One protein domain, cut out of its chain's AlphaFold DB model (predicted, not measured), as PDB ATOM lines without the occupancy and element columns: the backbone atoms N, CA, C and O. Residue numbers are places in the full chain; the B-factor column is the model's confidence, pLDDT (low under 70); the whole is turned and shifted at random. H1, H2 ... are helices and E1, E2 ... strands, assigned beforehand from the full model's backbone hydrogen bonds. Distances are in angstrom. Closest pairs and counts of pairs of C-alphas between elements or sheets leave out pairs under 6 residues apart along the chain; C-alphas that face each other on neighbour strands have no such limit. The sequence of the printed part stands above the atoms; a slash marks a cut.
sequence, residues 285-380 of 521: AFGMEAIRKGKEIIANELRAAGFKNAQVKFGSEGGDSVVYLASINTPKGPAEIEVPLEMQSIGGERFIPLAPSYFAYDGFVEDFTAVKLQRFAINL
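Overview. This is residues 285 to 380 of the 521 residues of an uncharacterized protein of marine sediment metagenome (UniProt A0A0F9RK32). A curled sheet of four strands, E1 to E4, wraps like part of a barrel round the long helix H1. A small hairpin, E5 and E6, packs on E3 through E5, and the short helix H2 follows it. The printed part has 96 residues, in the order H1 E1 E2 E3 E4 E5 E6 H2, with an antiparallel sheet E1 - E2 - E3 - E4 and a mixed class of helices and strands. It is compact, with a radius of gyration of the C-alphas of 13.2 A, but elongated, spanning 43 by 24 by 19 A.

Along the chain. H1, residues 288 to 304, begins at C-alpha 288 (-56.006, 61.666, 4.081) and is 24.3 A long. E1 is 311 to 317, 18.3 A; E2 321 to 330, 26.7 A; E3 333 to 346, 39.7 A; E4 350 to 353; E5 358 to 361; E6 364 to 367. H2, residues 370 to 379, 14.2 A, ends at C-alpha 379 (-67.287, 85.631, 26.656).

Arrangement. E1 to E4 form a meander, each strand the antiparallel neighbour of the one before; N 313 and O 325 are 2.8 A apart. E3 is staggered: 333 to 342 pair with E2 (N 324 and O 339, 3.0 A), 343 to 346 with E4 (N 344 and O 352, 2.9 A). H1 is on one face, making two layers, one of helix and one of sheet; its closest C-alphas to E4 are Gly 294 and Pro 353, 5.4 A. The closest C-alphas of E3 and E5 are Val 339 and Phe 359, 4.6 A. In the hairpin E5 and E6, N 359 and O 366 are 2.8 A apart. H2 is over E2, height 9.6 A. Every O i to N i+4 pair in H1 and H2 is within hydrogen-bond range.

Size, cuts and confidence. The farthest C-alphas, Lys 332 and Gly 347, are 44.9 A apart. There is no cut and no long link. No printed residue is under 70.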
ATOM      1  N   ALA A 285     -59.623  66.024  -1.751       93.81
ATOM      2  CA  ALA A 285     -58.620  66.283  -2.786       93.81
ATOM      3  C   ALA A 285     -57.194  66.470  -2.228       93.81
ATOM      4  O   ALA A 285     -56.210  66.234  -2.934       93.81
ATOM      5  N   PHE A 286     -57.072  66.857  -0.955       94.69
ATOM      6  CA  PHE A 286     -55.788  67.078  -0.286       94.69
ATOM      7  C   PHE A 286     -55.117  65.780   0.195       94.69
ATOM      8  O   PHE A 286     -53.926  65.776   0.517       94.69
ATOM      9  N   GLY A 287     -55.865  64.673   0.213       95.19
ATOM     10  CA  GLY A 287     -55.415  63.373   0.694       95.19
ATOM     11  C   GLY A 287     -55.467  63.229   2.219       95.19
ATOM     12  O   GLY A 287     -55.177  64.151   2.983       95.19
ATOM     13  N   MET A 288     -55.782  62.013   2.670       95.25
ATOM     14  CA  MET A 288     -56.006  61.666   4.081       95.25
ATOM     15  C   MET A 288     -54.846  62.059   5.015       95.25
ATOM     16  O   MET A 288     -55.072  62.497   6.140       95.25
ATOM     17  N   GLU A 289     -53.592  61.940   4.562       95.94
ATOM     18  CA  GLU A 289     -52.417  62.292   5.373       95.94
ATOM     19  C   GLU A 289     -52.371  63.794   5.703       95.94
ATOM     20  O   GLU A 289     -52.094  64.164   6.848       95.94
ATOM     21  N   ALA A 290     -52.690  64.658   4.733       96.69
ATOM     22  CA  ALA A 290     -52.725  66.104   4.936       96.69
ATOM     23  C   ALA A 290     -53.875  66.497   5.872       96.69
ATOM     24  O   ALA A 290     -53.658  67.265   6.812       96.69
ATOM     25  N   ILE A 291     -55.060  65.901   5.679       97.00
ATOM     26  CA  ILE A 291     -56.227  66.173   6.523       97.00
ATOM     27  C   ILE A 291     -55.964  65.787   7.980       97.00
ATOM     28  O   ILE A 291     -56.197  66.596   8.884       97.00
ATOM     29  N   ARG A 292     -55.413  64.591   8.212       96.44
ATOM     30  CA  ARG A 292     -55.072  64.096   9.551       96.44
ATOM     31  C   ARG A 292     -54.023  64.973  10.232       96.44
ATOM     32  O   ARG A 292     -54.149  65.284  11.415       96.44
ATOM     33  N   LYS A 293     -53.013  65.415   9.479       97.75
ATOM     34  CA  LYS A 293     -51.994  66.338   9.984       97.75
ATOM     35  C   LYS A 293     -52.590  67.700  10.354       97.75
ATOM     36  O   LYS A 293     -52.190  68.268  11.366       97.75
ATOM     37  N   GLY A 294     -53.566  68.200   9.595       97.62
ATOM     38  CA  GLY A 294     -54.292  69.426   9.932       97.62
ATOM     39  C   GLY A 294     -55.089  69.298  11.234       97.62
ATOM     40  O   GLY A 294     -54.947  70.149  12.114       97.62
ATOM     41  N   LYS A 295     -55.810  68.177  11.430       97.56
ATOM     42  CA  LYS A 295     -56.485  67.867  12.710       97.56
ATOM     43  C   LYS A 295     -55.500  67.881  13.883       97.56
ATOM     44  O   LYS A 295     -55.787  68.471  14.923       97.56
ATOM     45  N   GLU A 296     -54.328  67.261  13.720       97.69
ATOM     46  CA  GLU A 296     -53.285  67.231  14.754       97.69
ATOM     47  C   GLU A 296     -52.728  68.622  15.078       97.69
ATOM     48  O   GLU A 296     -52.534  68.929  16.256       97.69
ATOM     49  N   ILE A 297     -52.486  69.470  14.071       98.19
ATOM     50  CA  ILE A 297     -52.014  70.849  14.273       98.19
ATOM     51  C   ILE A 297     -53.030  71.629  15.111       98.19
ATOM     52  O   ILE A 297     -52.670  72.152  16.165       98.19
ATOM     53  N   ILE A 298     -54.304  71.635  14.708       98.19
ATOM     54  CA  ILE A 298     -55.364  72.370  15.412       98.19
ATOM     55  C   ILE A 298     -55.536  71.835  16.839       98.19
ATOM     56  O   ILE A 298     -55.575  72.608  17.794       98.19
ATOM     57  N   ALA A 299     -55.562  70.512  17.022       97.56
ATOM     58  CA  ALA A 299     -55.682  69.907  18.346       97.56
ATOM     59  C   ALA A 299     -54.496  70.250  19.267       97.56
ATOM     60  O   ALA A 299     -54.677  70.423  20.476       97.56
ATOM     61  N   ASN A 300     -53.280  70.349  18.721       97.81
ATOM     62  CA  ASN A 300     -52.093  70.737  19.481       97.81
ATOM     63  C   ASN A 300     -52.118  72.221  19.866       97.81
ATOM     64  O   ASN A 300     -51.812  72.531  21.017       97.81
ATOM     65  N   GLU A 301     -52.531  73.108  18.959       98.12
ATOM     66  CA  GLU A 301     -52.674  74.542  19.241       98.12
ATOM     67  C   GLU A 301     -53.782  74.810  20.275       98.12
ATOM     68  O   GLU A 301     -53.566  75.530  21.249       98.12
ATOM     69  N   LEU A 302     -54.939  74.143  20.165       97.88
ATOM     70  CA  LEU A 302     -56.008  74.225  21.172       97.88
ATOM     71  C   LEU A 302     -55.542  73.717  22.542       97.88
ATOM     72  O   LEU A 302     -55.822  74.332  23.575       97.88
ATOM     73  N   ARG A 303     -54.768  72.623  22.569       97.69
ATOM     74  CA  ARG A 303     -54.166  72.107  23.806       97.69
ATOM     75  C   ARG A 303     -53.161  73.099  24.394       97.69
ATOM     76  O   ARG A 303     -53.154  73.283  25.612       97.69
ATOM     77  N   ALA A 304     -52.342  73.739  23.558       97.25
ATOM     78  CA  ALA A 304     -51.392  74.771  23.972       97.25
ATOM     79  C   ALA A 304     -52.105  76.020  24.521       97.25
ATOM     80  O   ALA A 304     -51.643  76.609  25.497       97.25
ATOM     81  N   ALA A 305     -53.276  76.358  23.974       96.81
ATOM     82  CA  ALA A 305     -54.157  77.410  24.474       96.81
ATOM     83  C   ALA A 305     -54.912  77.040  25.769       96.81
ATOM     84  O   ALA A 305     -55.577  77.892  26.355       96.81
ATOM     85  N   GLY A 306     -54.790  75.803  26.263       96.94
ATOM     86  CA  GLY A 306     -55.371  75.355  27.535       96.94
ATOM     87  C   GLY A 306     -56.688  74.581  27.421       96.94
ATOM     88  O   GLY A 306     -57.209  74.129  28.444       96.94
ATOM     89  N   PHE A 307     -57.201  74.353  26.209       97.06
ATOM     90  CA  PHE A 307     -58.420  73.577  25.977       97.06
ATOM     91  C   PHE A 307     -58.119  72.080  26.019       97.06
ATOM     92  O   PHE A 307     -57.660  71.463  25.055       97.06
ATOM     93  N   LYS A 308     -58.363  71.470  27.181       93.50
ATOM     94  CA  LYS A 308     -58.237  70.021  27.359       93.50
ATOM     95  C   LYS A 308     -59.443  69.327  26.726       93.50
ATOM     96  O   LYS A 308     -60.578  69.765  26.901       93.50
ATOM     97  N   ASN A 309     -59.188  68.213  26.044       92.62
ATOM     98  CA  ASN A 309     -60.205  67.389  25.381       92.62
ATOM     99  C   ASN A 309     -60.940  68.086  24.223       92.62
ATOM    100  O   ASN A 309     -62.106  67.783  23.988       92.62
ATOM    101  N   ALA A 310     -60.278  69.005  23.512       95.81
ATOM    102  CA  ALA A 310     -60.825  69.515  22.261       95.81
ATOM    103  C   ALA A 310     -60.953  68.376  21.235       95.81
ATOM    104  O   ALA A 310     -60.027  67.570  21.088       95.81
ATOM    105  N   GLN A 311     -62.092  68.301  20.550       95.44
ATOM    106  CA  GLN A 311     -62.328  67.350  19.459       95.44
ATOM    107  C   GLN A 311     -62.297  68.110  18.141       95.44
ATOM    108  O   GLN A 311     -62.967  69.128  18.027       95.44
ATOM    109  N   VAL A 312     -61.527  67.635  17.163       96.69
ATOM    110  CA  VAL A 312     -61.406  68.284  15.851       96.69
ATOM    111  C   VAL A 312     -61.903  67.319  14.784       96.69
ATOM    112  O   VAL A 312     -61.347  66.231  14.628       96.69
ATOM    113  N   LYS A 313     -62.943  67.724  14.062       95.69
ATOM    114  CA  LYS A 313     -63.563  66.986  12.963       95.69
ATOM    115  C   LYS A 313     -63.301  67.680  11.636       95.69
ATOM    116  O   LYS A 313     -62.941  68.857  11.591       95.69
ATOM    117  N   PHE A 314     -63.448  66.929  10.554       94.94
ATOM    118  CA  PHE A 314     -63.423  67.503   9.213       94.94
ATOM    119  C   PHE A 314     -64.775  68.179   8.952       94.94
ATOM    120  O   PHE A 314     -65.805  67.566   9.214       94.94
ATOM    121  N   GLY A 315     -64.769  69.433   8.498       93.50
ATOM    122  CA  GLY A 315     -65.979  70.165   8.131       93.50
ATOM    123  C   GLY A 315     -66.180  70.139   6.621       93.50
ATOM    124  O   GLY A 315     -66.865  69.271   6.086       93.50
ATOM    125  N   SER A 316     -65.550  71.086   5.931       93.69
ATOM    126  CA  SER A 316     -65.669  71.267   4.484       93.69
ATOM    127  C   SER A 316     -64.311  71.530   3.834       93.69
ATOM    128  O   SER A 316     -63.335  71.880   4.498       93.69
ATOM    129  N   GLU A 317     -64.235  71.348   2.517       93.94
ATOM    130  CA  GLU A 317     -63.065  71.714   1.717       93.94
ATOM    131  C   GLU A 317     -63.383  72.891   0.788       93.94
ATOM    132  O   GLU A 317     -64.432  72.936   0.144       93.94
ATOM    133  N   GLY A 318     -62.465  73.855   0.748       88.25
ATOM    134  CA  GLY A 318     -62.428  74.979  -0.180       88.25
ATOM    135  C   GLY A 318     -61.214  74.867  -1.105       88.25
ATOM    136  O   GLY A 318     -60.378  73.981  -0.947       88.25
ATOM    137  N   GLY A 319     -61.107  75.763  -2.092       92.31
ATOM    138  CA  GLY A 319     -60.126  75.651  -3.183       92.31
ATOM    139  C   GLY A 319     -58.693  75.316  -2.742       92.31
ATOM    140  O   GLY A 319     -58.105  74.359  -3.239       92.31
ATOM    141  N   ASP A 320     -58.139  76.079  -1.804       95.50
ATOM    142  CA  ASP A 320     -56.797  75.903  -1.236       95.50
ATOM    143  C   ASP A 320     -56.803  75.779   0.296       95.50
ATOM    144  O   ASP A 320     -55.762  75.899   0.944       95.50
ATOM    145  N   SER A 321     -57.966  75.514   0.892       96.44
ATOM    146  CA  SER A 321     -58.136  75.451   2.341       96.44
ATOM    147  C   SER A 321     -59.110  74.356   2.766       96.44
ATOM    148  O   SER A 321     -59.943  73.887   1.995       96.44
ATOM    149  N   VAL A 322     -58.997  73.928   4.017       97.00
ATOM    150  CA  VAL A 322     -59.918  72.980   4.650       97.00
ATOM    151  C   VAL A 322     -60.453  73.605   5.922       97.00
ATOM    152  O   VAL A 322     -59.678  74.091   6.742       97.00
ATOM    153  N   VAL A 323     -61.768  73.571   6.105       97.31
ATOM    154  CA  VAL A 323     -62.430  74.033   7.323       97.31
ATOM    155  C   VAL A 323     -62.610  72.850   8.261       97.31
ATOM    156  O   VAL A 323     -63.261  71.859   7.929       97.31
ATOM    157  N   TYR A 324     -62.027  72.952   9.450       97.69
ATOM    158  CA  TYR A 324     -62.190  71.971  10.517       97.69
ATOM    159  C   TYR A 324     -63.205  72.454  11.546       97.69
ATOM    160  O   TYR A 324     -63.222  73.631  11.892       97.69
ATOM    161  N   LEU A 325     -63.998  71.537  12.091       96.56
ATOM    162  CA  LEU A 325     -64.930  71.817  13.182       96.56
ATOM    163  C   LEU A 325     -64.277  71.402  14.498       96.56
ATOM    164  O   LEU A 325     -64.022  70.218  14.729       96.56
ATOM    165  N   ALA A 326     -63.955  72.371  15.351       97.44
ATOM    166  CA  ALA A 326     -63.312  72.131  16.632       97.44
ATOM    167  C   ALA A 326     -64.289  72.360  17.791       97.44
ATOM    168  O   ALA A 326     -64.684  73.484  18.079       97.44
ATOM    169  N   SER A 327     -64.631  71.296  18.515       96.06
ATOM    170  CA  SER A 327     -65.413  71.374  19.748       96.06
ATOM    171  C   SER A 327     -64.494  71.643  20.940       96.06
ATOM    172  O   SER A 327     -63.633  70.821  21.274       96.06
ATOM    173  N   ILE A 328     -64.666  72.798  21.583       96.19
ATOM    174  CA  ILE A 328     -63.930  73.235  22.770       96.19
ATOM    175  C   ILE A 328     -64.849  73.272  23.993       96.19
ATOM    176  O   ILE A 328     -65.987  73.728  23.935       96.19
ATOM    177  N   ASN A 329     -64.353  72.811  25.141       92.75
ATOM    178  CA  ASN A 329     -65.098  72.892  26.398       92.75
ATOM    179  C   ASN A 329     -64.895  74.271  27.029       92.75
ATOM    180  O   ASN A 329     -63.767  74.623  27.382       92.75
ATOM    181  N   THR A 330     -65.977  75.025  27.208       94.12
ATOM    182  CA  THR A 330     -65.956  76.346  27.848       94.12
ATOM    183  C   THR A 330     -66.717  76.319  29.178       94.12
ATOM    184  O   THR A 330     -67.477  75.378  29.428       94.12
ATOM    185  N   PRO A 331     -66.552  77.323  30.061       89.56
ATOM    186  CA  PRO A 331     -67.316  77.404  31.309       89.56
ATOM    187  C   PRO A 331     -68.840  77.425  31.110       89.56
ATOM    188  O   PRO A 331     -69.567  77.034  32.020       89.56
ATOM    189  N   LYS A 332     -69.316  77.862  29.935       87.88
ATOM    190  CA  LYS A 332     -70.741  77.926  29.571       87.88
ATOM    191  C   LYS A 332     -71.248  76.681  28.829       87.88
ATOM    192  O   LYS A 332     -72.430  76.603  28.520       87.88
ATOM    193  N   GLY A 333     -70.380  75.701  28.573       88.88
ATOM    194  CA  GLY A 333     -70.703  74.483  27.830       88.88
ATOM    195  C   GLY A 333     -69.736  74.215  26.672       88.88
ATOM    196  O   GLY A 333     -68.811  74.999  26.435       88.88
ATOM    197  N   PRO A 334     -69.892  73.084  25.967       91.19
ATOM    198  CA  PRO A 334     -69.148  72.836  24.740       91.19
ATOM    199  C   PRO A 334     -69.564  73.848  23.664       91.19
ATOM    200  O   PRO A 334     -70.752  74.080  23.460       91.19
ATOM    201  N   ALA A 335     -68.585  74.437  22.986       93.31
ATOM    202  CA  ALA A 335     -68.781  75.313  21.838       93.31
ATOM    203  C   ALA A 335     -68.047  74.724  20.632       93.31
ATOM    204  O   ALA A 335     -66.947  74.194  20.789       93.31
ATOM    205  N   GLU A 336     -68.644  74.798  19.450       95.44
ATOM    206  CA  GLU A 336     -68.018  74.343  18.208       95.44
ATOM    207  C   GLU A 336     -67.586  75.550  17.381       95.44
ATOM    208  O   GLU A 336     -68.409  76.408  17.096       95.44
ATOM    209  N   ILE A 337     -66.298  75.633  17.049       96.75
ATOM    210  CA  ILE A 337     -65.721  76.706  16.234       96.75
ATOM    211  C   ILE A 337     -65.251  76.151  14.890       96.75
ATOM    212  O   ILE A 337     -64.761  75.023  14.810       96.75
ATOM    213  N   GLU A 338     -65.339  76.966  13.849       97.44
ATOM    214  CA  GLU A 338     -64.810  76.663  12.524       97.44
ATOM    215  C   GLU A 338     -63.364  77.152  12.424       97.44
ATOM    216  O   GLU A 338     -63.047  78.294  12.749       97.44
ATOM    217  N   VAL A 339     -62.457  76.285  11.987       98.12
ATOM    218  CA  VAL A 339     -61.022  76.573  11.900       98.12
ATOM    219  C   VAL A 339     -60.549  76.312  10.472       98.12
ATOM    220  O   VAL A 339     -60.193  75.177  10.136       98.12
ATOM    221  N   PRO A 340     -60.565  77.336   9.608       97.69
ATOM    222  CA  PRO A 340     -60.026  77.242   8.259       97.69
ATOM    223  C   PRO A 340     -58.500  77.119   8.286       97.69
ATOM    224  O   PRO A 340     -57.789  77.855   8.976       97.69
ATOM    225  N   LEU A 341     -57.997  76.162   7.512       98.12
ATOM    226  CA  LEU A 341     -56.590  75.804   7.432       98.12
ATOM    227  C   LEU A 341     -56.142  75.802   5.973       98.12
ATOM    228  O   LEU A 341     -56.617  75.000   5.170       98.12
ATOM    229  N   GLU A 342     -55.213  76.688   5.629       97.75
ATOM    230  CA  GLU A 342     -54.637  76.749   4.285       97.75
ATOM    231  C   GLU A 342     -53.740  75.533   4.008       97.75
ATOM    232  O   GLU A 342     -52.965  75.087   4.864       97.75
ATOM    233  N   MET A 343     -53.824  75.011   2.785       97.81
ATOM    234  CA  MET A 343     -53.088  73.843   2.315       97.81
ATOM    235  C   MET A 343     -52.043  74.262   1.278       97.81
ATOM    236  O   MET A 343     -52.360  74.630   0.148       97.81
ATOM    237  N   GLN A 344     -50.760  74.149   1.622       97.56
ATOM    238  CA  GLN A 344     -49.674  74.477   0.701       97.56
ATOM    239  C   GLN A 344     -49.267  73.258  -0.137       97.56
ATOM    240  O   GLN A 344     -48.829  72.242   0.402       97.56
ATOM    241  N   SER A 345     -49.342  73.368  -1.467       96.81
ATOM    242  CA  SER A 345     -48.849  72.324  -2.373       96.81
ATOM    243  C   SER A 345     -47.321  72.362  -2.494       96.81
ATOM    244  O   SER A 345     -46.734  73.371  -2.891       96.81
ATOM    245  N   ILE A 346     -46.665  71.241  -2.197       95.88
ATOM    246  CA  ILE A 346     -45.234  71.025  -2.414       95.88
ATOM    247  C   ILE A 346     -45.064  70.003  -3.532       95.88
ATOM    248  O   ILE A 346     -45.319  68.811  -3.364       95.88
ATOM    249  N   GLY A 347     -44.601  70.479  -4.689       92.81
ATOM    250  CA  GLY A 347     -44.342  69.625  -5.848       92.81
ATOM    251  C   GLY A 347     -45.604  69.119  -6.555       92.81
ATOM    252  O   GLY A 347     -45.520  68.122  -7.259       92.81
ATOM    253  N   GLY A 348     -46.758  69.770  -6.369       90.50
ATOM    254  CA  GLY A 348     -48.002  69.482  -7.097       90.50
ATOM    255  C   GLY A 348     -48.786  68.256  -6.619       90.50
ATOM    256  O   GLY A 348     -49.967  68.158  -6.920       90.50
ATOM    257  N   GLU A 349     -48.165  67.352  -5.858       91.19
ATOM    258  CA  GLU A 349     -48.795  66.093  -5.418       91.19
ATOM    259  C   GLU A 349     -48.973  65.977  -3.900       91.19
ATOM    260  O   GLU A 349     -49.759  65.155  -3.437       91.19
ATOM    261  N   ARG A 350     -48.240  66.764  -3.101       95.62
ATOM    262  CA  ARG A 350     -48.314  66.710  -1.634       95.62
ATOM    263  C   ARG A 350     -48.791  68.030  -1.072       95.62
ATOM    264  O   ARG A 350     -48.230  69.070  -1.403       95.62
ATOM    265  N   PHE A 351     -49.756  67.966  -0.169       97.31
ATOM    266  CA  PHE A 351     -50.259  69.127   0.549       97.31
ATOM    267  C   PHE A 351     -49.729  69.131   1.977       97.31
ATOM    268  O   PHE A 351     -49.681  68.097   2.646       97.31
ATOM    269  N   ILE A 352     -49.285  70.299   2.431       97.81
ATOM    270  CA  ILE A 352     -48.880  70.529   3.811       97.81
ATOM    271  C   ILE A 352     -49.843  71.548   4.417       97.81
ATOM    272  O   ILE A 352     -49.880  72.679   3.931       97.81
ATOM    273  N   PRO A 353     -50.591  71.182   5.474       98.06
ATOM    274  CA  PRO A 353     -51.398  72.146   6.204       98.06
ATOM    275  C   PRO A 353     -50.498  73.187   6.873       98.06
ATOM    276  O   PRO A 353     -49.503  72.835   7.520       98.06
ATOM    277  N   LEU A 354     -50.846  74.460   6.711       97.88
ATOM    278  CA  LEU A 354     -50.231  75.571   7.431       97.88
ATOM    279  C   LEU A 354     -50.829  75.693   8.841       97.88
ATOM    280  O   LEU A 354     -51.783  75.002   9.186       97.88
ATOM    281  N   ALA A 355     -50.230  76.527   9.692       97.62
ATOM    282  CA  ALA A 355     -50.784  76.797  11.017       97.62
ATOM    283  C   ALA A 355     -52.086  77.616  10.897       97.62
ATOM    284  O   ALA A 355     -52.168  78.489  10.026       97.62
ATOM    285  N   PRO A 356     -53.092  77.368  11.756       98.06
ATOM    286  CA  PRO A 356     -54.336  78.127  11.723       98.06
ATOM    287  C   PRO A 356     -54.061  79.594  12.050       98.06
ATOM    288  O   PRO A 356     -53.323  79.904  12.984       98.06
ATOM    289  N   SER A 357     -54.652  80.495  11.265       97.69
ATOM    290  CA  SER A 357     -54.494  81.943  11.454       97.69
ATOM    291  C   SER A 357     -55.732  82.590  12.075       97.69
ATOM    292  O   SER A 357     -55.601  83.572  12.799       97.69
ATOM    293  N   TYR A 358     -56.919  82.023  11.854       97.62
ATOM    294  CA  TYR A 358     -58.199  82.520  12.361       97.62
ATOM    295  C   TYR A 358     -59.142  81.359  12.716       97.62
ATOM    296  O   TYR A 358     -58.940  80.228  12.275       97.62
ATOM    297  N   PHE A 359     -60.139  81.633  13.555       97.94
ATOM    298  CA  PHE A 359     -61.320  80.794  13.757       97.94
ATOM    299  C   PHE A 359     -62.581  81.626  13.536       97.94
ATOM    300  O   PHE A 359     -62.549  82.853  13.660       97.94
ATOM    301  N   ALA A 360     -63.684  80.950  13.236       95.50
ATOM    302  CA  ALA A 360     -65.002  81.540  13.142       95.50
ATOM    303  C   ALA A 360     -65.995  80.851  14.090       95.50
ATOM    304  O   ALA A 360     -65.858  79.672  14.419       95.50
ATOM    305  N   TYR A 361     -66.984  81.606  14.556       94.00
ATOM    306  CA  TYR A 361     -68.103  81.128  15.361       94.00
ATOM    307  C   TYR A 361     -69.316  82.013  15.088       94.00
ATOM    308  O   TYR A 361     -69.251  83.202  15.371       94.00
ATOM    309  N   ASP A 362     -70.405  81.461  14.555       86.38
ATOM    310  CA  ASP A 362     -71.665  82.201  14.355       86.38
ATOM    311  C   ASP A 362     -71.476  83.547  13.612       86.38
ATOM    312  O   ASP A 362     -71.868  84.618  14.070       86.38
ATOM    313  N   GLY A 363     -70.737  83.517  12.495       82.75
ATOM    314  CA  GLY A 363     -70.402  84.707  11.697       82.75
ATOM    315  C   GLY A 363     -69.321  85.625  12.291       82.75
ATOM    316  O   GLY A 363     -68.791  86.484  11.584       82.75
ATOM    317  N   PHE A 364     -68.931  85.433  13.551       86.81
ATOM    318  CA  PHE A 364     -67.799  86.125  14.164       86.81
ATOM    319  C   PHE A 364     -66.479  85.479  13.736       86.81
ATOM    320  O   PHE A 364     -66.339  84.265  13.836       86.81
ATOM    321  N   VAL A 365     -65.498  86.276  13.300       94.06
ATOM    322  CA  VAL A 365     -64.170  85.797  12.870       94.06
ATOM    323  C   VAL A 365     -63.082  86.480  13.691       94.06
ATOM    324  O   VAL A 365     -63.054  87.706  13.794       94.06
ATOM    325  N   GLU A 366     -62.151  85.702  14.244       97.12
ATOM    326  CA  GLU A 366     -61.060  86.237  15.056       97.12
ATOM    327  C   GLU A 366     -59.759  85.418  14.939       97.12
ATOM    328  O   GLU A 366     -59.773  84.240  14.588       97.12
ATOM    329  N   ASP A 367     -58.601  86.042  15.208       98.00
ATOM    330  CA  ASP A 367     -57.296  85.379  15.082       98.00
ATOM    331  C   ASP A 367     -57.170  84.155  16.000       98.00
ATOM    332  O   ASP A 367     -57.483  84.199  17.197       98.00
ATOM    333  N   PHE A 368     -56.567  83.098  15.459       97.81
ATOM    334  CA  PHE A 368     -56.310  81.839  16.145       97.81
ATOM    335  C   PHE A 368     -55.119  81.965  17.104       97.81
ATOM    336  O   PHE A 368     -54.033  81.436  16.887       97.81
ATOM    337  N   THR A 369     -55.303  82.715  18.189       98.12
ATOM    338  CA  THR A 369     -54.292  82.890  19.239       98.12
ATOM    339  C   THR A 369     -54.829  82.420  20.583       98.12
ATOM    340  O   THR A 369     -56.016  82.569  20.876       98.12
ATOM    341  N   ALA A 370     -53.951  81.900  21.446       97.56
ATOM    342  CA  ALA A 370     -54.346  81.391  22.761       97.56
ATOM    343  C   ALA A 370     -55.127  82.423  23.596       97.56
ATOM    344  O   ALA A 370     -56.121  82.079  24.229       97.56
ATOM    345  N   VAL A 371     -54.712  83.695  23.561       97.50
ATOM    346  CA  VAL A 371     -55.361  84.781  24.313       97.50
ATOM    347  C   VAL A 371     -56.777  85.050  23.796       97.50
ATOM    348  O   VAL A 371     -57.695  85.218  24.597       97.50
ATOM    349  N   LYS A 372     -56.965  85.071  22.470       97.25
ATOM    350  CA  LYS A 372     -58.271  85.329  21.846       97.25
ATOM    351  C   LYS A 372     -59.224  84.153  22.016       97.25
ATOM    352  O   LYS A 372     -60.350  84.368  22.440       97.25
ATOM    353  N   LEU A 373     -58.750  82.918  21.844       97.06
ATOM    354  CA  LEU A 373     -59.544  81.717  22.117       97.06
ATOM    355  C   LEU A 373     -59.990  81.642  23.586       97.06
ATOM    356  O   LEU A 373     -61.145  81.332  23.868       97.06
ATOM    357  N   GLN A 374     -59.106  81.957  24.540       96.56
ATOM    358  CA  GLN A 374     -59.465  82.002  25.964       96.56
ATOM    359  C   GLN A 374     -60.494  83.095  26.266       96.56
ATOM    360  O   GLN A 374     -61.443  82.849  27.008       96.56
ATOM    361  N   ARG A 375     -60.327  84.288  25.681       96.00
ATOM    362  CA  ARG A 375     -61.298  85.380  25.813       96.00
ATOM    363  C   ARG A 375     -62.652  84.983  25.229       96.00
ATOM    364  O   ARG A 375     -63.661  85.147  25.906       96.00
ATOM    365  N   PHE A 376     -62.658  84.408  24.031       94.88
ATOM    366  CA  PHE A 376     -63.844  83.868  23.379       94.88
ATOM    367  C   PHE A 376     -64.545  82.829  24.267       94.88
ATOM    368  O   PHE A 376     -65.738  82.941  24.516       94.88
ATOM    369  N   ALA A 377     -63.802  81.890  24.858       94.31
ATOM    370  CA  ALA A 377     -64.372  80.875  25.742       94.31
ATOM    371  C   ALA A 377     -65.018  81.441  27.019       94.31
ATOM    372  O   ALA A 377     -65.964  80.854  27.538       94.31
ATOM    373  N   ILE A 378     -64.519  82.562  27.546       94.31
ATOM    374  CA  ILE A 378     -65.106  83.236  28.716       94.31
ATOM    375  C   ILE A 378     -66.344  84.048  28.308       94.31
ATOM    376  O   ILE A 378     -67.341  84.064  29.033       94.31
ATOM    377  N   ASN A 379     -66.283  84.686  27.138       91.38
ATOM    378  CA  ASN A 379     -67.287  85.631  26.656       91.38
ATOM    379  C   ASN A 379     -68.362  85.001  25.768       91.38
ATOM    380  O   ASN A 379     -69.254  85.719  25.325       91.38
ATOM    381  N   LEU A 380     -68.294  83.691  25.516       85.62
ATOM    382  CA  LEU A 380     -69.224  82.980  24.642       85.62
ATOM    383  C   LEU A 380     -70.666  83.327  25.038       85.62
ATOM    384  O   LEU A 380     -70.996  83.205  26.222       85.62
TER     385      LEU A 380